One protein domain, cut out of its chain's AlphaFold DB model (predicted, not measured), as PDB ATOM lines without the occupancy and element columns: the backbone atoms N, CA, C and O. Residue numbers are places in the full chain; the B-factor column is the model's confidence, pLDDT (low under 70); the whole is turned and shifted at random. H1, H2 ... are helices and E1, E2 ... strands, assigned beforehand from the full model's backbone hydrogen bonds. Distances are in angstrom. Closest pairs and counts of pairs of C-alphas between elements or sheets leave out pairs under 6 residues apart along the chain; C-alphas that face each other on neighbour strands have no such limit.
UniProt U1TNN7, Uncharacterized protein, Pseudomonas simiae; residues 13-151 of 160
ATOM      1  N   LYS A  13      -0.726  -5.622  41.752       92.25
ATOM      2  CA  LYS A  13      -1.324  -4.936  40.600       92.25
ATOM      3  C   LYS A  13      -1.702  -3.503  40.947       92.25
ATOM      4  O   LYS A  13      -2.389  -3.312  41.937       92.25
ATOM      5  N   ILE A  14      -1.325  -2.526  40.142       92.38
ATOM      6  CA  ILE A  14      -1.899  -1.179  40.164       92.38
ATOM      7  C   ILE A  14      -2.845  -1.102  38.963       92.38
ATOM      8  O   ILE A  14      -2.402  -1.197  37.818       92.38
ATOM      9  N   THR A  15      -4.138  -1.012  39.234       92.38
ATOM     10  CA  THR A  15      -5.264  -0.930  38.303       92.38
ATOM     11  C   THR A  15      -6.024   0.382  38.545       92.38
ATOM     12  O   THR A  15      -5.588   1.263  39.291       92.38
ATOM     13  N   ALA A  16      -7.169   0.542  37.880       92.38
ATOM     14  CA  ALA A  16      -8.063   1.670  38.102       92.38
ATOM     15  C   ALA A  16      -8.778   1.628  39.469       92.38
ATOM     16  O   ALA A  16      -9.361   2.636  39.864       92.38
ATOM     17  N   GLU A  17      -8.753   0.491  40.172       94.19
ATOM     18  CA  GLU A  17      -9.447   0.288  41.451       94.19
ATOM     19  C   GLU A  17      -8.642   0.812  42.651       94.19
ATOM     20  O   GLU A  17      -9.215   1.100  43.703       94.19
ATOM     21  N   GLU A  18      -7.322   0.959  42.512       94.94
ATOM     22  CA  GLU A  18      -6.465   1.523  43.555       94.94
ATOM     23  C   GLU A  18      -6.748   3.013  43.808       94.94
ATOM     24  O   GLU A  18      -7.095   3.755  42.882       94.94
ATOM     25  N   PRO A  19      -6.530   3.495  45.048       95.62
ATOM     26  CA  PRO A  19      -6.662   4.909  45.369       95.62
ATOM     27  C   PRO A  19      -5.711   5.767  44.527       95.62
ATOM     28  O   PRO A  19      -4.685   5.300  44.025       95.62
ATOM     29  N   ARG A  20      -6.056   7.051  44.391       94.75
ATOM     30  CA  ARG A  20      -5.288   8.025  43.609       94.75
ATOM     31  C   ARG A  20      -4.644   9.065  44.513       94.75
ATOM     32  O   ARG A  20      -5.277   9.565  45.438       94.75
ATOM     33  N   ILE A  21      -3.410   9.421  44.185       94.38
ATOM     34  CA  ILE A  21      -2.674  10.552  44.751       94.38
ATOM     35  C   ILE A  21      -2.340  11.537  43.628       94.38
ATOM     36  O   ILE A  21      -2.243  11.144  42.466       94.38
ATOM     37  N   LEU A  22      -2.199  12.822  43.951       94.56
ATOM     38  CA  LEU A  22      -1.717  13.822  43.000       94.56
ATOM     39  C   LEU A  22      -0.191  13.894  43.069       94.56
ATOM     40  O   LEU A  22       0.359  14.301  44.087       94.56
ATOM     41  N   ILE A  23       0.480  13.548  41.973       90.19
ATOM     42  CA  ILE A  23       1.924  13.734  41.795       90.19
ATOM     43  C   ILE A  23       2.105  14.905  40.842       90.19
ATOM     44  O   ILE A  23       1.771  14.808  39.662       90.19
ATOM     45  N   ASN A  24       2.584  16.039  41.355       88.00
ATOM     46  CA  ASN A  24       2.709  17.288  40.592       88.00
ATOM     47  C   ASN A  24       1.411  17.672  39.852       88.00
ATOM     48  O   ASN A  24       1.434  18.084  38.694       88.00
ATOM     49  N   GLY A  25       0.263  17.482  40.511       91.31
ATOM     50  CA  GLY A  25      -1.062  17.761  39.947       91.31
ATOM     51  C   GLY A  25      -1.609  16.683  39.005       91.31
ATOM     52  O   GLY A  25      -2.765  16.783  38.597       91.31
ATOM     53  N   ILE A  26      -0.840  15.636  38.696       93.06
ATOM     54  CA  ILE A  26      -1.299  14.510  37.880       93.06
ATOM     55  C   ILE A  26      -1.823  13.394  38.785       93.06
ATOM     56  O   ILE A  26      -1.100  12.926  39.665       93.06
ATOM     57  N   PRO A  27      -3.070  12.941  38.594       94.38
ATOM     58  CA  PRO A  27      -3.585  11.835  39.378       94.38
ATOM     59  C   PRO A  27      -2.952  10.490  38.995       94.38
ATOM     60  O   PRO A  27      -2.995  10.057  37.838       94.38
ATOM     61  N   SER A  28      -2.496   9.776  40.012       94.38
ATOM     62  CA  SER A  28      -1.749   8.533  39.885       94.38
ATOM     63  C   SER A  28      -2.299   7.479  40.832       94.38
ATOM     64  O   SER A  28      -2.381   7.710  42.039       94.38
ATOM     65  N   ASN A  29      -2.688   6.323  40.292       96.19
ATOM     66  CA  ASN A  29      -3.067   5.169  41.104       96.19
ATOM     67  C   ASN A  29      -1.837   4.649  41.851       96.19
ATOM     68  O   ASN A  29      -0.735   4.637  41.292       96.19
ATOM     69  N   TYR A  30      -2.006   4.241  43.107       95.88
ATOM     70  CA  TYR A  30      -0.875   3.846  43.938       95.88
ATOM     71  C   TYR A  30      -1.180   2.688  44.883       95.88
ATOM     72  O   TYR A  30      -2.325   2.405  45.233       95.88
ATOM     73  N   ARG A  31      -0.105   2.052  45.349       95.81
ATOM     74  CA  ARG A  31      -0.121   1.133  46.489       95.81
ATOM     75  C   ARG A  31       0.801   1.611  47.592       95.81
ATOM     76  O   ARG A  31       1.787   2.298  47.338       95.81
ATOM     77  N   LEU A  32       0.461   1.208  48.810       95.00
ATOM     78  CA  LEU A  32       1.206   1.498  50.024       95.00
ATOM     79  C   LEU A  32       1.851   0.219  50.554       95.00
ATOM     80  O   LEU A  32       1.184  -0.807  50.691       95.00
ATOM     81  N   PHE A  33       3.128   0.311  50.894       95.06
ATOM     82  CA  PHE A  33       3.911  -0.743  51.524       95.06
ATOM     83  C   PHE A  33       4.546  -0.195  52.798       95.06
ATOM     84  O   PHE A  33       4.835   0.995  52.889       95.06
ATOM     85  N   SER A  34       4.783  -1.054  53.783       94.69
ATOM     86  CA  SER A  34       5.524  -0.699  54.995       94.69
ATOM     87  C   SER A  34       6.892  -1.363  54.994       94.69
ATOM     88  O   SER A  34       7.010  -2.529  54.621       94.69
ATOM     89  N   VAL A  35       7.906  -0.651  55.472       94.06
ATOM     90  CA  VAL A  35       9.282  -1.136  55.563       94.06
ATOM     91  C   VAL A  35       9.913  -0.678  56.876       94.06
ATOM     92  O   VAL A  35       9.740   0.464  57.287       94.06
ATOM     93  N   ALA A  36      10.625  -1.567  57.566       94.69
ATOM     94  CA  ALA A  36      11.376  -1.203  58.764       94.69
ATOM     95  C   ALA A  36      12.776  -0.729  58.361       94.69
ATOM     96  O   ALA A  36      13.511  -1.475  57.716       94.69
ATOM     97  N   LEU A  37      13.145   0.495  58.741       95.12
ATOM     98  CA  LEU A  37      14.470   1.063  58.483       95.12
ATOM     99  C   LEU A  37      15.184   1.366  59.800       95.12
ATOM    100  O   LEU A  37      14.557   1.629  60.829       95.12
ATOM    101  N   ILE A  38      16.514   1.313  59.758       94.88
ATOM    102  CA  ILE A  38      17.381   1.511  60.919       94.88
ATOM    103  C   ILE A  38      18.116   2.838  60.752       94.88
ATOM    104  O   ILE A  38      18.653   3.126  59.681       94.88
ATOM    105  N   LYS A  39      18.151   3.627  61.828       94.88
ATOM    106  CA  LYS A  39      18.885   4.887  61.914       94.88
ATOM    107  C   LYS A  39      20.314   4.734  61.393       94.88
ATOM    108  O   LYS A  39      21.013   3.800  61.778       94.88
ATOM    109  N   ASP A  40      20.722   5.677  60.547       93.44
ATOM    110  CA  ASP A  40      22.062   5.805  59.961       93.44
ATOM    111  C   ASP A  40      22.540   4.582  59.149       93.44
ATOM    112  O   ASP A  40      23.655   4.595  58.627       93.44
ATOM    113  N   LYS A  41      21.701   3.550  58.964       93.75
ATOM    114  CA  LYS A  41      21.983   2.450  58.042       93.75
ATOM    115  C   LYS A  41      21.520   2.814  56.629       93.75
ATOM    116  O   LYS A  41      20.415   3.346  56.467       93.75
ATOM    117  N   PRO A  42      22.335   2.528  55.600       92.62
ATOM    118  CA  PRO A  42      21.913   2.705  54.223       92.62
ATOM    119  C   PRO A  42      20.763   1.751  53.904       92.62
ATOM    120  O   PRO A  42      20.792   0.572  54.262       92.62
ATOM    121  N   PHE A  43      19.752   2.263  53.214       91.50
ATOM    122  CA  PHE A  43      18.693   1.460  52.622       91.50
ATOM    123  C   PHE A  43      18.819   1.465  51.102       91.50
ATOM    124  O   PHE A  43      19.230   2.456  50.491       91.50
ATOM    125  N   HIS A  44      18.409   0.358  50.492       92.19
ATOM    126  CA  HIS A  44      18.303   0.210  49.050       92.19
ATOM    127  C   HIS A  44      16.981  -0.490  48.741       92.19
ATOM    128  O   HIS A  44      16.835  -1.687  48.956       92.19
ATOM    129  N   ILE A  45      16.003   0.272  48.260       90.81
ATOM    130  CA  ILE A  45      14.706  -0.248  47.829       90.81
ATOM    131  C   ILE A  45      14.719  -0.320  46.304       90.81
ATOM    132  O   ILE A  45      14.922   0.696  45.644       90.81
ATOM    133  N   ASP A  46      14.497  -1.508  45.761       90.50
ATOM    134  CA  ASP A  46      14.319  -1.766  44.337       90.50
ATOM    135  C   ASP A  46      12.848  -2.093  44.070       90.50
ATOM    136  O   ASP A  46      12.281  -3.004  44.668       90.50
ATOM    137  N   VAL A  47      12.205  -1.335  43.193       91.25
ATOM    138  CA  VAL A  47      10.838  -1.574  42.750       91.25
ATOM    139  C   VAL A  47      10.868  -2.003  41.302       91.25
ATOM    140  O   VAL A  47      11.075  -1.198  40.394       91.25
ATOM    141  N   ASN A  48      10.581  -3.279  41.091       90.31
ATOM    142  CA  ASN A  48      10.451  -3.839  39.761       90.31
ATOM    143  C   ASN A  48       9.020  -3.656  39.262       90.31
ATOM    144  O   ASN A  48       8.078  -4.043  39.951       90.31
ATOM    145  N   SER A  49       8.853  -3.090  38.071       89.38
ATOM    146  CA  SER A  49       7.610  -3.118  37.316       89.38
ATOM    147  C   SER A  49       7.725  -4.075  36.144       89.38
ATOM    148  O   SER A  49       8.677  -4.015  35.369       89.38
ATOM    149  N   TRP A  50       6.745  -4.964  36.002       86.38
ATOM    150  CA  TRP A  50       6.734  -5.921  34.905       86.38
ATOM    151  C   TRP A  50       5.919  -5.427  33.730       86.38
ATOM    152  O   TRP A  50       4.876  -4.784  33.863       86.38
ATOM    153  N   CYS A  51       6.398  -5.823  32.563       83.12
ATOM    154  CA  CYS A  51       5.733  -5.575  31.313       83.12
ATOM    155  C   CYS A  51       4.353  -6.234  31.263       83.12
ATOM    156  O   CYS A  51       4.174  -7.407  31.614       83.12
ATOM    157  N   VAL A  52       3.385  -5.476  30.769       80.69
ATOM    158  CA  VAL A  52       2.028  -5.945  30.522       80.69
ATOM    159  C   VAL A  52       2.077  -7.078  29.494       80.69
ATOM    160  O   VAL A  52       2.832  -7.026  28.521       80.69
ATOM    161  N   ASN A  53       1.285  -8.130  29.723       74.00
ATOM    162  CA  ASN A  53       1.161  -9.283  28.823       74.00
ATOM    163  C   ASN A  53       2.506  -9.922  28.431       74.00
ATOM    164  O   ASN A  53       2.707 -10.303  27.280       74.00
ATOM    165  N   ALA A  54       3.440 -10.023  29.384       68.94
ATOM    166  CA  ALA A  54       4.752 -10.647  29.189       68.94
ATOM    167  C   ALA A  54       5.576 -10.051  28.030       68.94
ATOM    168  O   ALA A  54       6.429 -10.735  27.466       68.94
ATOM    169  N   CYS A  55       5.358  -8.774  27.688       71.88
ATOM    170  CA  CYS A  55       6.101  -8.098  26.621       71.88
ATOM    171  C   CYS A  55       5.951  -8.737  25.231       71.88
ATOM    172  O   CYS A  55       6.849  -8.624  24.391       71.88
ATOM    173  N   LEU A  56       4.815  -9.394  24.980       66.94
ATOM    174  CA  LEU A  56       4.487  -9.956  23.675       66.94
ATOM    175  C   LEU A  56       4.144  -8.838  22.672       66.94
ATOM    176  O   LEU A  56       3.297  -7.990  22.945       66.94
ATOM    177  N   GLY A  57       4.777  -8.868  21.494       66.44
ATOM    178  CA  GLY A  57       4.534  -7.928  20.391       66.44
ATOM    179  C   GLY A  57       5.583  -6.818  20.238       66.44
ATOM    180  O   GLY A  57       6.566  -6.747  20.974       66.44
ATOM    181  N   PHE A  58       5.379  -5.957  19.232       65.69
ATOM    182  CA  PHE A  58       6.279  -4.835  18.917       65.69
ATOM    183  C   PHE A  58       6.092  -3.632  19.850       65.69
ATOM    184  O   PHE A  58       7.020  -2.847  20.029       65.69
ATOM    185  N   SER A  59       4.912  -3.493  20.459       72.50
ATOM    186  CA  SER A  59       4.604  -2.424  21.411       72.50
ATOM    187  C   SER A  59       4.611  -2.991  22.824       72.50
ATOM    188  O   SER A  59       3.712  -3.736  23.208       72.50
ATOM    189  N   LYS A  60       5.653  -2.657  23.583       83.38
ATOM    190  CA  LYS A  60       5.848  -3.112  24.960       83.38
ATOM    191  C   LYS A  60       5.463  -2.001  25.917       83.38
ATOM    192  O   LYS A  60       5.808  -0.849  25.676       83.38
ATOM    193  N   TYR A  61       4.791  -2.354  27.003       87.25
ATOM    194  CA  TYR A  61       4.284  -1.399  27.980       87.25
ATOM    195  C   TYR A  61       4.562  -1.896  29.390       87.25
ATOM    196  O   TYR A  61       4.362  -3.076  29.669       87.25
ATOM    197  N   ALA A  62       4.968  -1.003  30.280       88.81
ATOM    198  CA  ALA A  62       5.073  -1.272  31.708       88.81
ATOM    199  C   ALA A  62       4.656  -0.038  32.498       88.81
ATOM    200  O   ALA A  62       4.664   1.084  31.988       88.81
ATOM    201  N   LEU A  63       4.307  -0.249  33.761       91.25
ATOM    202  CA  LEU A  63       4.103   0.866  34.667       91.25
ATOM    203  C   LEU A  63       5.457   1.535  34.915       91.25
ATOM    204  O   LEU A  63       6.445   0.858  35.182       91.25
ATOM    205  N   ASN A  64       5.509   2.861  34.807       91.50
ATOM    206  CA  ASN A  64       6.669   3.641  35.232       91.50
ATOM    207  C   ASN A  64       6.429   4.086  36.678       91.50
ATOM    208  O   ASN A  64       5.584   4.959  36.882       91.50
ATOM    209  N   PRO A  65       7.064   3.480  37.697       92.12
ATOM    210  CA  PRO A  65       6.726   3.807  39.069       92.12
ATOM    211  C   PRO A  65       7.383   5.111  39.525       92.12
ATOM    212  O   PRO A  65       8.572   5.336  39.306       92.12
ATOM    213  N   TYR A  66       6.610   5.930  40.232       93.19
ATOM    214  CA  TYR A  66       7.098   7.011  41.079       93.19
ATOM    215  C   TYR A  66       7.105   6.543  42.533       93.19
ATOM    216  O   TYR A  66       6.106   5.996  43.017       93.19
ATOM    217  N   LEU A  67       8.234   6.731  43.215       94.94
ATOM    218  CA  LEU A  67       8.441   6.242  44.574       94.94
ATOM    219  C   LEU A  67       8.400   7.408  45.557       94.94
ATOM    220  O   LEU A  67       9.051   8.423  45.322       94.94
ATOM    221  N   ILE A  68       7.680   7.240  46.666       95.31
ATOM    222  CA  ILE A  68       7.673   8.186  47.790       95.31
ATOM    223  C   ILE A  68       7.855   7.379  49.072       95.31
ATOM    224  O   ILE A  68       7.037   6.517  49.387       95.31
ATOM    225  N   LEU A  69       8.922   7.649  49.815       95.94
ATOM    226  CA  LEU A  69       9.195   7.061  51.119       95.94
ATOM    227  C   LEU A  69       8.905   8.093  52.204       95.94
ATOM    228  O   LEU A  69       9.489   9.177  52.201       95.94
ATOM    229  N   MET A  70       8.042   7.745  53.152       96.25
ATOM    230  CA  MET A  70       7.608   8.624  54.236       96.25
ATOM    231  C   MET A  70       7.832   7.982  55.602       96.25
ATOM    232  O   MET A  70       7.799   6.758  55.734       96.25
ATOM    233  N   ASP A  71       8.050   8.806  56.622       95.38
ATOM    234  CA  ASP A  71       8.028   8.356  58.015       95.38
ATOM    235  C   ASP A  71       6.588   8.196  58.545       95.38
ATOM    236  O   ASP A  71       5.603   8.459  57.850       95.38
ATOM    237  N   ALA A  72       6.456   7.757  59.797       93.31
ATOM    238  CA  ALA A  72       5.162   7.581  60.456       93.31
ATOM    239  C   ALA A  72       4.393   8.892  60.697       93.31
ATOM    240  O   ALA A  72       3.200   8.856  60.993       93.31
ATOM    241  N   GLN A  73       5.057  10.043  60.583       94.00
ATOM    242  CA  GLN A  73       4.452  11.366  60.699       94.00
ATOM    243  C   GLN A  73       4.007  11.914  59.333       94.00
ATOM    244  O   GLN A  73       3.404  12.983  59.276       94.00
ATOM    245  N   GLY A  74       4.270  11.185  58.243       91.75
ATOM    246  CA  GLY A  74       3.955  11.606  56.881       91.75
ATOM    247  C   GLY A  74       5.003  12.531  56.261       91.75
ATOM    248  O   GLY A  74       4.746  13.102  55.204       91.75
ATOM    249  N   ASN A  75       6.184  12.688  56.869       94.12
ATOM    250  CA  ASN A  75       7.258  13.468  56.261       94.12
ATOM    251  C   ASN A  75       7.973  12.631  55.200       94.12
ATOM    252  O   ASN A  75       8.470  11.534  55.486       94.12
ATOM    253  N   VAL A  76       8.091  13.183  53.994       93.94
ATOM    254  CA  VAL A  76       8.838  12.572  52.890       93.94
ATOM    255  C   VAL A  76      10.329  12.542  53.226       93.94
ATOM    256  O   VAL A  76      10.944  13.570  53.497       93.94
ATOM    257  N   GLN A  77      10.910  11.345  53.210       93.38
ATOM    258  CA  GLN A  77      12.340  11.110  53.425       93.38
ATOM    259  C   GLN A  77      13.107  11.033  52.111       93.38
ATOM    260  O   GLN A  77      14.264  11.440  52.038       93.38
ATOM    261  N   ALA A  78      12.470  10.475  51.083       91.06
ATOM    262  CA  ALA A  78      13.014  10.368  49.744       91.06
ATOM    263  C   ALA A  78      11.863  10.173  48.756       91.06
ATOM    264  O   ALA A  78      10.922   9.433  49.036       91.06
ATOM    265  N   GLU A  79      11.949  10.804  47.594       92.19
ATOM    266  CA  GLU A  79      10.995  10.610  46.509       92.19
ATOM    267  C   GLU A  79      11.686  10.757  45.160       92.19
ATOM    268  O   GLU A  79      12.764  11.351  45.057       92.19
ATOM    269  N   GLY A  80      11.055  10.232  44.118       86.69
ATOM    270  CA  GLY A  80      11.480  10.493  42.757       86.69
ATOM    271  C   GLY A  80      11.349   9.307  41.822       86.69
ATOM    272  O   GLY A  80      10.844   8.232  42.154       86.69
ATOM    273  N   PHE A  81      11.861   9.547  40.621       73.38
ATOM    274  CA  PHE A  81      12.168   8.507  39.658       73.38
ATOM    275  C   PHE A  81      13.506   7.909  40.061       73.38
ATOM    276  O   PHE A  81      14.504   8.627  40.164       73.38
ATOM    277  N   GLY A  82      13.545   6.595  40.258       61.91
ATOM    278  CA  GLY A  82      14.819   5.909  40.133       61.91
ATOM    279  C   GLY A  82      15.364   6.088  38.707       61.91
ATOM    280  O   GLY A  82      14.710   6.611  37.796       61.91
ATOM    281  N   LYS A  83      16.597   5.644  38.477       68.75
ATOM    282  CA  LYS A  83      17.050   5.449  37.100       68.75
ATOM    283  C   LYS A  83      16.403   4.172  36.594       68.75
ATOM    284  O   LYS A  83      16.789   3.097  37.041       68.75
ATOM    285  N   ALA A  84      15.452   4.316  35.675       68.06
ATOM    286  CA  ALA A  84      14.843   3.187  34.996       68.06
ATOM    287  C   ALA A  84      15.951   2.358  34.329       68.06
ATOM    288  O   ALA A  84      16.607   2.826  33.395       68.06
ATOM    289  N   SER A  85      16.193   1.149  34.827       71.50
ATOM    290  CA  SER A  85      17.051   0.172  34.158       71.50
ATOM    291  C   SER A  85      16.197  -0.988  33.685       71.50
ATOM    292  O   SER A  85      15.417  -1.545  34.462       71.50
ATOM    293  N   GLY A  86      16.328  -1.315  32.404       65.81
ATOM    294  CA  GLY A  86      15.569  -2.375  31.763       65.81
ATOM    295  C   GLY A  86      16.352  -3.672  31.716       65.81
ATOM    296  O   GLY A  86      17.529  -3.703  31.360       65.81
ATOM    297  N   ILE A  87      15.667  -4.747  32.073       68.31
ATOM    298  CA  ILE A  87      15.914  -6.070  31.510       68.31
ATOM    299  C   ILE A  87      14.673  -6.361  30.674       68.31
ATOM    300  O   ILE A  87      13.580  -5.937  31.039       68.31
ATOM    301  N   VAL A  88      14.801  -7.110  29.579       69.38
ATOM    302  CA  VAL A  88      13.660  -7.431  28.714       69.38
ATOM    303  C   VAL A  88      12.464  -7.924  29.541       69.38
ATOM    304  O   VAL A  88      12.487  -9.019  30.102       69.38
ATOM    305  N   GLY A  89      11.405  -7.112  29.595       73.69
ATOM    306  CA  GLY A  89      10.174  -7.425  30.326       73.69
ATOM    307  C   GLY A  89      10.060  -6.873  31.752       73.69
ATOM    308  O   GLY A  89       9.021  -7.106  32.376       73.69
ATOM    309  N   VAL A  90      11.062  -6.152  32.261       81.50
ATOM    310  CA  VAL A  90      11.091  -5.579  33.617       81.50
ATOM    311  C   VAL A  90      11.752  -4.198  33.615       81.50
ATOM    312  O   VAL A  90      12.791  -3.998  32.992       81.50
ATOM    313  N   ILE A  91      11.181  -3.261  34.364       85.19
ATOM    314  CA  ILE A  91      11.791  -1.970  34.694       85.19
ATOM    315  C   ILE A  91      12.075  -1.952  36.183       85.19
ATOM    316  O   ILE A  91      11.145  -2.077  36.972       85.19
ATOM    317  N   SER A  92      13.329  -1.751  36.564       86.31
ATOM    318  CA  SER A  92      13.699  -1.506  37.959       86.31
ATOM    319  C   SER A  92      13.767  -0.003  38.228       86.31
ATOM    320  O   SER A  92      14.296   0.765  37.418       86.31
ATOM    321  N   GLN A  93      13.212   0.407  39.369       88.44
ATOM    322  CA  GLN A  93      13.321   1.747  39.929       88.44
ATOM    323  C   GLN A  93      13.893   1.670  41.337       88.44
ATOM    324  O   GLN A  93      13.377   0.960  42.193       88.44
ATOM    325  N   VAL A  94      14.937   2.449  41.592       88.94
ATOM    326  CA  VAL A  94      15.734   2.330  42.811       88.94
ATOM    327  C   VAL A  94      15.640   3.589  43.666       88.94
ATOM    328  O   VAL A  94      15.886   4.691  43.176       88.94
ATOM    329  N   LEU A  95      15.373   3.408  44.959       90.12
ATOM    330  CA  LEU A  95      15.446   4.438  45.992       90.12
ATOM    331  C   LEU A  95      16.530   4.067  47.010       90.12
ATOM    332  O   LEU A  95      16.532   2.968  47.562       90.12
ATOM    333  N   LYS A  96      17.461   4.988  47.262       91.06
ATOM    334  CA  LYS A  96      18.589   4.788  48.181       91.06
ATOM    335  C   LYS A  96      18.738   5.982  49.106       91.06
ATOM    336  O   LYS A  96      18.475   7.110  48.697       91.06
ATOM    337  N   GLY A  97      19.217   5.739  50.317       91.31
ATOM    338  CA  GLY A  97      19.497   6.799  51.277       91.31
ATOM    339  C   GLY A  97      19.774   6.260  52.670       91.31
ATOM    340  O   GLY A  97      20.018   5.070  52.851       91.31
ATOM    341  N   THR A  98      19.711   7.144  53.657       93.44
ATOM    342  CA  THR A  98      19.761   6.820  55.086       93.44
ATOM    343  C   THR A  98      18.602   7.518  55.790       93.44
ATOM    344  O   THR A  98      18.072   8.516  55.297       93.44
ATOM    345  N   VAL A  99      18.192   6.996  56.945       93.50
ATOM    346  CA  VAL A  99      17.143   7.608  57.771       93.50
ATOM    347  C   VAL A  99      17.700   8.078  59.108       93.50
ATOM    348  O   VAL A  99      18.596   7.455  59.675       93.50
ATOM    349  N   LYS A 100      17.155   9.178  59.638       93.12
ATOM    350  CA  LYS A 100      17.621   9.784  60.900       93.12
ATOM    351  C   LYS A 100      17.145   9.045  62.151       93.12
ATOM    352  O   LYS A 100      17.733   9.214  63.217       93.12
ATOM    353  N   ASN A 101      16.082   8.252  62.028       94.69
ATOM    354  CA  ASN A 101      15.451   7.524  63.123       94.69
ATOM    355  C   ASN A 101      15.165   6.084  62.683       94.69
ATOM    356  O   ASN A 101      14.844   5.840  61.525       94.69
ATOM    357  N   SER A 102      15.274   5.128  63.602       95.81
ATOM    358  CA  SER A 102      14.803   3.765  63.345       95.81
ATOM    359  C   SER A 102      13.284   3.728  63.474       95.81
ATOM    360  O   SER A 102      12.733   4.363  64.374       95.81
ATOM    361  N   GLY A 103      12.606   2.959  62.628       95.31
ATOM    362  CA  GLY A 103      11.157   2.814  62.716       95.31
ATOM    363  C   GLY A 103      10.518   2.217  61.471       95.31
ATOM    364  O   GLY A 103      11.199   1.761  60.551       95.31
ATOM    365  N   THR A 104       9.187   2.223  61.461       96.62
ATOM    366  CA  THR A 104       8.389   1.864  60.288       96.62
ATOM    367  C   THR A 104       8.246   3.075  59.377       96.62
ATOM    368  O   THR A 104       7.772   4.131  59.791       96.62
ATOM    369  N   TYR A 105       8.636   2.880  58.129       97.00
ATOM    370  CA  TYR A 105       8.475   3.813  57.030       97.00
ATOM    371  C   TYR A 105       7.458   3.259  56.040       97.00
ATOM    372  O   TYR A 105       7.220   2.050  55.966       97.00
ATOM    373  N   TYR A 106       6.861   4.153  55.269       97.06
ATOM    374  CA  TYR A 106       5.813   3.843  54.317       97.06
ATOM    375  C   TYR A 106       6.276   4.201  52.910       97.06
ATOM    376  O   TYR A 106       6.613   5.348  52.632       97.06
ATOM    377  N   LEU A 107       6.298   3.207  52.028       96.44
ATOM    378  CA  LEU A 107       6.625   3.360  50.619       96.44
ATOM    379  C   LEU A 107       5.330   3.412  49.808       96.44
ATOM    380  O   LEU A 107       4.609   2.419  49.709       96.44
ATOM    381  N   ILE A 108       5.060   4.557  49.198       95.88
ATOM    382  CA  ILE A 108       4.075   4.684  48.130       95.88
ATOM    383  C   ILE A 108       4.760   4.336  46.811       95.88
ATOM    384  O   ILE A 108       5.784   4.919  46.455       95.88
ATOM    385  N   VAL A 109       4.156   3.405  46.078       95.50
ATOM    386  CA  VAL A 109       4.501   3.100  44.688       95.50
ATOM    387  C   VAL A 109       3.323   3.520  43.826       95.50
ATOM    388  O   VAL A 109       2.255   2.911  43.896       95.50
ATOM    389  N   ALA A 110       3.509   4.573  43.038       95.00
ATOM    390  CA  ALA A 110       2.466   5.168  42.215       95.00
ATOM    391  C   ALA A 110       2.778   5.040  40.721       95.00
ATOM    392  O   ALA A 110       3.941   5.039  40.329       95.00
ATOM    393  N   ALA A 111       1.750   4.962  39.880       93.81
ATOM    394  CA  ALA A 111       1.911   5.022  38.429       93.81
ATOM    395  C   ALA A 111       2.250   6.453  37.980       93.81
ATOM    396  O   ALA A 111       1.461   7.373  38.202       93.81
ATOM    397  N   ASP A 112       3.390   6.668  37.328       91.50
ATOM    398  CA  ASP A 112       3.694   7.953  36.699       91.50
ATOM    399  C   ASP A 112       2.860   8.139  35.429       91.50
ATOM    400  O   ASP A 112       3.156   7.591  34.366       91.50
ATOM    401  N   ASN A 113       1.820   8.958  35.557       91.44
ATOM    402  CA  ASN A 113       0.865   9.246  34.497       91.44
ATOM    403  C   ASN A 113       1.142  10.577  33.788       91.44
ATOM    404  O   ASN A 113       0.274  11.065  33.069       91.44
ATOM    405  N   ARG A 114       2.310  11.202  33.993       90.19
ATOM    406  CA  ARG A 114       2.620  12.503  33.370       90.19
ATOM    407  C   ARG A 114       2.745  12.411  31.851       90.19
ATOM    408  O   ARG A 114       2.396  13.367  31.169       90.19
ATOM    409  N   ALA A 115       3.212  11.272  31.339       89.19
ATOM    410  CA  ALA A 115       3.360  11.044  29.906       89.19
ATOM    411  C   ALA A 115       3.106   9.572  29.514       89.19
ATOM    412  O   ALA A 115       4.056   8.845  29.218       89.19
ATOM    413  N   PRO A 116       1.848   9.084  29.554       89.75
ATOM    414  CA  PRO A 116       1.498   7.718  29.160       89.75
ATOM    415  C   PRO A 116       1.833   7.446  27.687       89.75
ATOM    416  O   PRO A 116       1.554   8.273  26.822       89.75
ATOM    417  N   GLY A 117       2.397   6.277  27.392       87.88
ATOM    418  CA  GLY A 117       2.816   5.872  26.049       87.88
ATOM    419  C   GLY A 117       4.216   6.345  25.639       87.88
ATOM    420  O   GLY A 117       4.761   5.810  24.673       87.88
ATOM    421  N   GLU A 118       4.834   7.284  26.363       89.44
ATOM    422  CA  GLU A 118       6.222   7.675  26.099       89.44
ATOM    423  C   GLU A 118       7.199   6.547  26.435       89.44
ATOM    424  O   GLU A 118       6.992   5.772  27.369       89.44
ATOM    425  N   THR A 119       8.286   6.454  25.662       87.56
ATOM    426  CA  THR A 119       9.319   5.436  25.883       87.56
ATOM    427  C   THR A 119      10.078   5.735  27.170       87.56
ATOM    428  O   THR A 119      10.720   6.774  27.284       87.56
ATOM    429  N   ILE A 120      10.043   4.797  28.111       85.12
ATOM    430  CA  ILE A 120      10.683   4.917  29.426       85.12
ATOM    431  C   ILE A 120      12.030   4.198  29.501       85.12
ATOM    432  O   ILE A 120      12.922   4.664  30.204       85.12
ATOM    433  N   VAL A 121      12.215   3.102  28.756       84.50
ATOM    434  CA  VAL A 121      13.499   2.386  28.629       84.50
ATOM    435  C   VAL A 121      13.628   1.783  27.228       84.50
ATOM    436  O   VAL A 121      12.624   1.431  26.607       84.50
ATOM    437  N   ILE A 122      14.864   1.654  26.735       80.94
ATOM    438  CA  ILE A 122      15.203   0.935  25.502       80.94
ATOM    439  C   ILE A 122      16.099  -0.252  25.855       80.94
ATOM    440  O   ILE A 122      17.204  -0.061  26.362       80.94
ATOM    441  N   ASP A 123      15.647  -1.456  25.514       74.62
ATOM    442  CA  ASP A 123      16.408  -2.693  25.666       74.62
ATOM    443  C   ASP A 123      17.006  -3.146  24.332       74.62
ATOM    444  O   ASP A 123      16.430  -2.936  23.263       74.62
ATOM    445  N   ASN A 124      18.145  -3.832  24.399       73.12
ATOM    446  CA  ASN A 124      18.758  -4.493  23.252       73.12
ATOM    447  C   ASN A 124      18.478  -5.994  23.325       73.12
ATOM    448  O   ASN A 124      18.855  -6.646  24.297       73.12
ATOM    449  N   VAL A 125      17.855  -6.556  22.289       70.94
ATOM    450  CA  VAL A 125      17.601  -8.001  22.205       70.94
ATOM    451  C   VAL A 125      18.431  -8.617  21.090       70.94
ATOM    452  O   VAL A 125      18.426  -8.136  19.957       70.94
ATOM    453  N   LEU A 126      19.131  -9.704  21.420       65.62
ATOM    454  CA  LEU A 126      19.806 -10.556  20.448       65.62
ATOM    455  C   LEU A 126      18.812 -11.587  19.909       65.62
ATOM    456  O   LEU A 126      18.320 -12.436  20.650       65.62
ATOM    457  N   LEU A 127      18.516 -11.515  18.614       59.94
ATOM    458  CA  LEU A 127      17.688 -12.505  17.930       59.94
ATOM    459  C   LEU A 127      18.569 -13.675  17.482       59.94
ATOM    460  O   LEU A 127      19.291 -13.584  16.491       59.94
ATOM    461  N   ILE A 128      18.516 -14.782  18.224       53.03
ATOM    462  CA  ILE A 128      19.190 -16.026  17.842       53.03
ATOM    463  C   ILE A 128      18.312 -16.736  16.802       53.03
ATOM    464  O   ILE A 128      17.168 -17.071  17.093       53.03
ATOM    465  N   GLY A 129      18.839 -16.958  15.592       55.66
ATOM    466  CA  GLY A 129      18.152 -17.701  14.522       55.66
ATOM    467  C   GLY A 129      17.636 -16.874  13.338       55.66
ATOM    468  O   GLY A 129      16.996 -17.438  12.455       55.66
ATOM    469  N   ALA A 130      17.923 -15.569  13.266       54.62
ATOM    470  CA  ALA A 130      17.703 -14.806  12.034       54.62
ATOM    471  C   ALA A 130      18.665 -15.308  10.940       54.62
ATOM    472  O   ALA A 130      19.871 -15.426  11.171       54.62
ATOM    473  N   ALA A 131      18.122 -15.662   9.774       50.34
ATOM    474  CA  ALA A 131      18.872 -16.259   8.677       50.34
ATOM    475  C   ALA A 131      20.045 -15.357   8.247       50.34
ATOM    476  O   ALA A 131      19.827 -14.241   7.795       50.34
ATOM    477  N   ALA A 132      21.267 -15.875   8.405       50.81
ATOM    478  CA  ALA A 132      22.525 -15.399   7.825       50.81
ATOM    479  C   ALA A 132      22.760 -13.864   7.819       50.81
ATOM    480  O   ALA A 132      22.462 -13.189   6.838       50.81
ATOM    481  N   ASN A 133      23.466 -13.384   8.857       48.19
ATOM    482  CA  ASN A 133      24.135 -12.070   9.016       48.19
ATOM    483  C   ASN A 133      23.297 -10.899   9.572       48.19
ATOM    484  O   ASN A 133      22.161 -10.700   9.158       48.19
ATOM    485  N   PRO A 134      23.916  -9.967  10.327       50.00
ATOM    486  CA  PRO A 134      24.810 -10.108  11.473       50.00
ATOM    487  C   PRO A 134      24.018 -10.029  12.796       50.00
ATOM    488  O   PRO A 134      22.819  -9.766  12.824       50.00
ATOM    489  N   ILE A 135      24.717 -10.233  13.909       57.19
ATOM    490  CA  ILE A 135      24.245 -10.059  15.289       57.19
ATOM    491  C   ILE A 135      23.969  -8.558  15.534       57.19
ATOM    492  O   ILE A 135      24.751  -7.867  16.181       57.19
ATOM    493  N   ALA A 136      22.912  -8.003  14.941       60.25
ATOM    494  CA  ALA A 136      22.503  -6.625  15.180       60.25
ATOM    495  C   ALA A 136      21.517  -6.609  16.359       60.25
ATOM    496  O   ALA A 136      20.448  -7.217  16.257       60.25
ATOM    497  N   PRO A 137      21.843  -5.952  17.487       66.88
ATOM    498  CA  PRO A 137      20.899  -5.824  18.587       66.88
ATOM    499  C   PRO A 137      19.681  -5.026  18.119       66.88
ATOM    500  O   PRO A 137      19.809  -3.878  17.685       66.88
ATOM    501  N   LEU A 138      18.490  -5.623  18.216       71.75
ATOM    502  CA  LEU A 138      17.252  -4.891  17.980       71.75
ATOM    503  C   LEU A 138      16.968  -4.035  19.213       71.75
ATOM    504  O   LEU A 138      16.818  -4.567  20.317       71.75
ATOM    505  N   ARG A 139      16.889  -2.717  19.017       75.12
ATOM    506  CA  ARG A 139      16.450  -1.775  20.049       75.12
ATOM    507  C   ARG A 139      14.942  -1.863  20.184       75.12
ATOM    508  O   ARG A 139      14.222  -1.551  19.239       75.12
ATOM    509  N   ILE A 140      14.471  -2.267  21.354       77.31
ATOM    510  CA  ILE A 140      13.050  -2.340  21.655       77.31
ATOM    511  C   ILE A 140      12.756  -1.384  22.802       77.31
ATOM    512  O   ILE A 140      13.272  -1.547  23.905       77.31
ATOM    513  N   GLY A 141      11.934  -0.377  22.522       80.69
ATOM    514  CA  GLY A 141      11.427   0.538  23.535       80.69
ATOM    515  C   GLY A 141      10.289  -0.086  24.336       80.69
ATOM    516  O   GLY A 141       9.515  -0.895  23.819       80.69
ATOM    517  N   MET A 142      10.175   0.325  25.592       85.44
ATOM    518  CA  MET A 142       9.017   0.067  26.435       85.44
ATOM    519  C   MET A 142       8.356   1.395  26.780       85.44
ATOM    520  O   MET A 142       9.039   2.327  27.196       85.44
ATOM    521  N   GLY A 143       7.048   1.483  26.559       87.69
ATOM    522  CA  GLY A 143       6.231   2.651  26.853       87.69
ATOM    523  C   GLY A 143       5.702   2.644  28.284       87.69
ATOM    524  O   GLY A 143       5.465   1.581  28.865       87.69
ATOM    525  N   SER A 144       5.477   3.828  28.844       89.06
ATOM    526  CA  SER A 144       4.756   3.991  30.106       89.06
ATOM    527  C   SER A 144       3.290   3.584  29.967       89.06
ATOM    528  O   SER A 144       2.626   3.856  28.963       89.06
ATOM    529  N   TYR A 145       2.766   2.938  31.004       90.19
ATOM    530  CA  TYR A 145       1.366   2.553  31.102       90.19
ATOM    531  C   TYR A 145       0.809   2.913  32.485       90.19
ATOM    532  O   TYR A 145       1.503   2.704  33.481       90.19
ATOM    533  N   PRO A 146      -0.434   3.418  32.585       89.38
ATOM    534  CA  PRO A 146      -1.005   3.828  33.872       89.38
ATOM    535  C   PRO A 146      -1.217   2.694  34.876       89.38
ATOM    536  O   PRO A 146      -1.476   2.937  36.053       89.38
ATOM    537  N   PHE A 147      -1.137   1.453  34.404       91.31
ATOM    538  CA  PHE A 147      -1.430   0.251  35.164       91.31
ATOM    539  C   PHE A 147      -0.317  -0.773  34.973       91.31
ATOM    540  O   PHE A 147       0.427  -0.739  33.998       91.31
ATOM    541  N   GLY A 148      -0.195  -1.716  35.892       89.19
ATOM    542  CA  GLY A 148       0.825  -2.754  35.788       89.19
ATOM    543  C   GLY A 148       0.955  -3.552  37.066       89.19
ATOM    544  O   GLY A 148       0.112  -3.459  37.954       89.19
ATOM    545  N   SER A 149       2.015  -4.342  37.169       89.81
ATOM    546  CA  SER A 149       2.399  -4.963  38.430       89.81
ATOM    547  C   SER A 149       3.724  -4.408  38.918       89.81
ATOM    548  O   SER A 149       4.606  -4.091  38.117       89.81
ATOM    549  N   VAL A 150       3.838  -4.281  40.238       90.31
ATOM    550  CA  VAL A 150       5.045  -3.835  40.929       90.31
ATOM    551  C   VAL A 150       5.454  -4.832  41.997       90.31
ATOM    552  O   VAL A 150       4.622  -5.601  42.476       90.31
ATOM    553  N   GLY A 151       6.738  -4.827  42.343       90.12
ATOM    554  CA  GLY A 151       7.344  -5.737  43.304       90.12
ATOM    555  C   GLY A 151       8.495  -5.043  44.016       90.12
ATOM    556  O   GLY A 151       9.620  -5.112  43.518       90.12
TER     557      GLY A 151
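AT A GLANCE: This is residues 13 to 151 of the 160 residues of an uncharacterized protein of Pseudomonas simiae (UniProt U1TNN7). Two sheets stand face to face as a sandwich, a curled one of E1, E2, E9, E5 and E6 and a flatter one of E7, E8, E3 and E12, only partly aligned, their strands at 33 degrees. At one end of the sandwich a small third sheet of E4, E11 and E10 continues the body, and the loop of its hairpin E10 and E11 sticks out with residues 128 to 134; the short helix H1 packs over E4. The printed part has 139 residues, with named elements in the order E1, E2, E3, H1, E4 to E12, and is mostly strand; the two larger sheets are antiparallel and the third is mixed. The whole is elongated, 61 by 33 by 21 A, and only just compact, close to loose, with a radius of gyration of the C-alphas of 17.2 A.

IN THESE COORDINATES: The largest sheet holds E1, residues 20 to 23, E2, residues 26 to 37, E9, residues 103 to 111, E5, residues 65 to 70, and E6, residues 76 to 80. E1 begins at C-alpha 20, (-5.288, 8.025, 43.609). E2 is 29.2 A long and E9 26.1 A. The second sheet has E7, residues 85 to 87, E8, residues 90 to 98 and 26.3 A long, E3, residues 42 to 50 and 26.0 A long, and E12, residues 148 to 151, which ends at C-alpha 151, (7.344, -5.737, 43.304). The third has E4, residues 60 to 63, E11, residues 138 to 145 and 21.9 A long, and E10, residues 119 to 125 and 16.2 A long. H1, residues 52 to 55, begins at C-alpha 52, (2.028, -5.945, 30.522).

HOW THE PARTS SIT: The largest sheet runs E1, E2, E9, E5, E6 and is strongly twisted. E2 and E9 are antiparallel at 154 degrees, with N 33 and O 107 at 2.8 A. E2 bends by 70 degrees at residue 29, and its residues 26 to 29 pair with E1 in a hairpin, N 21 and O 28 at 2.9 A. E9 and E5 have N 68 and O 108 at 3.0 A; the hairpin E5 and E6 has N 69 and O 78 at 2.8 A. Across the sandwich, the closest C-alphas of E6 and E8 are those of Ala 78 and Leu 95, 7.4 A. E8 and E3 are antiparallel at 163 degrees, N 47 and O 93 at 2.8 A. On their two sides, the hairpin E7 and E8 has N 90 and O 87 at 2.8 A, and E3 and E12 have N 151 and O 48 at 2.9 A. E4 runs on into E5 at 14 degrees and is parallel to E11, N 145 and O 62 at 2.8 A. The hairpin E10 and E11 has N 140 and O 123 at 2.8 A. The closest C-alphas of E7 and E10 are those of Gly 86 and Val 121, 6.1 A. H1 is on the third sheet, over E4, at a height of 7.7 A, and only grazes the second sheet; it is too short for an O i to N i+4 pair, and its one O i to N i+3 pair is within range. E1 and E10 are apart.

THE WHOLE: The C-alphas of Gln 73 and Ala 132, the two farthest apart, are 62.0 A apart. The printed part has no cut. The link E10 to E11, residues 126 to 137, is long, and E9 to E10 is short. Mean pLDDT of the printed part is 85.2; residues under 70 are residue 54 and residues 56 to 58, 82 to 84, 86 to 88 and 126 to 137.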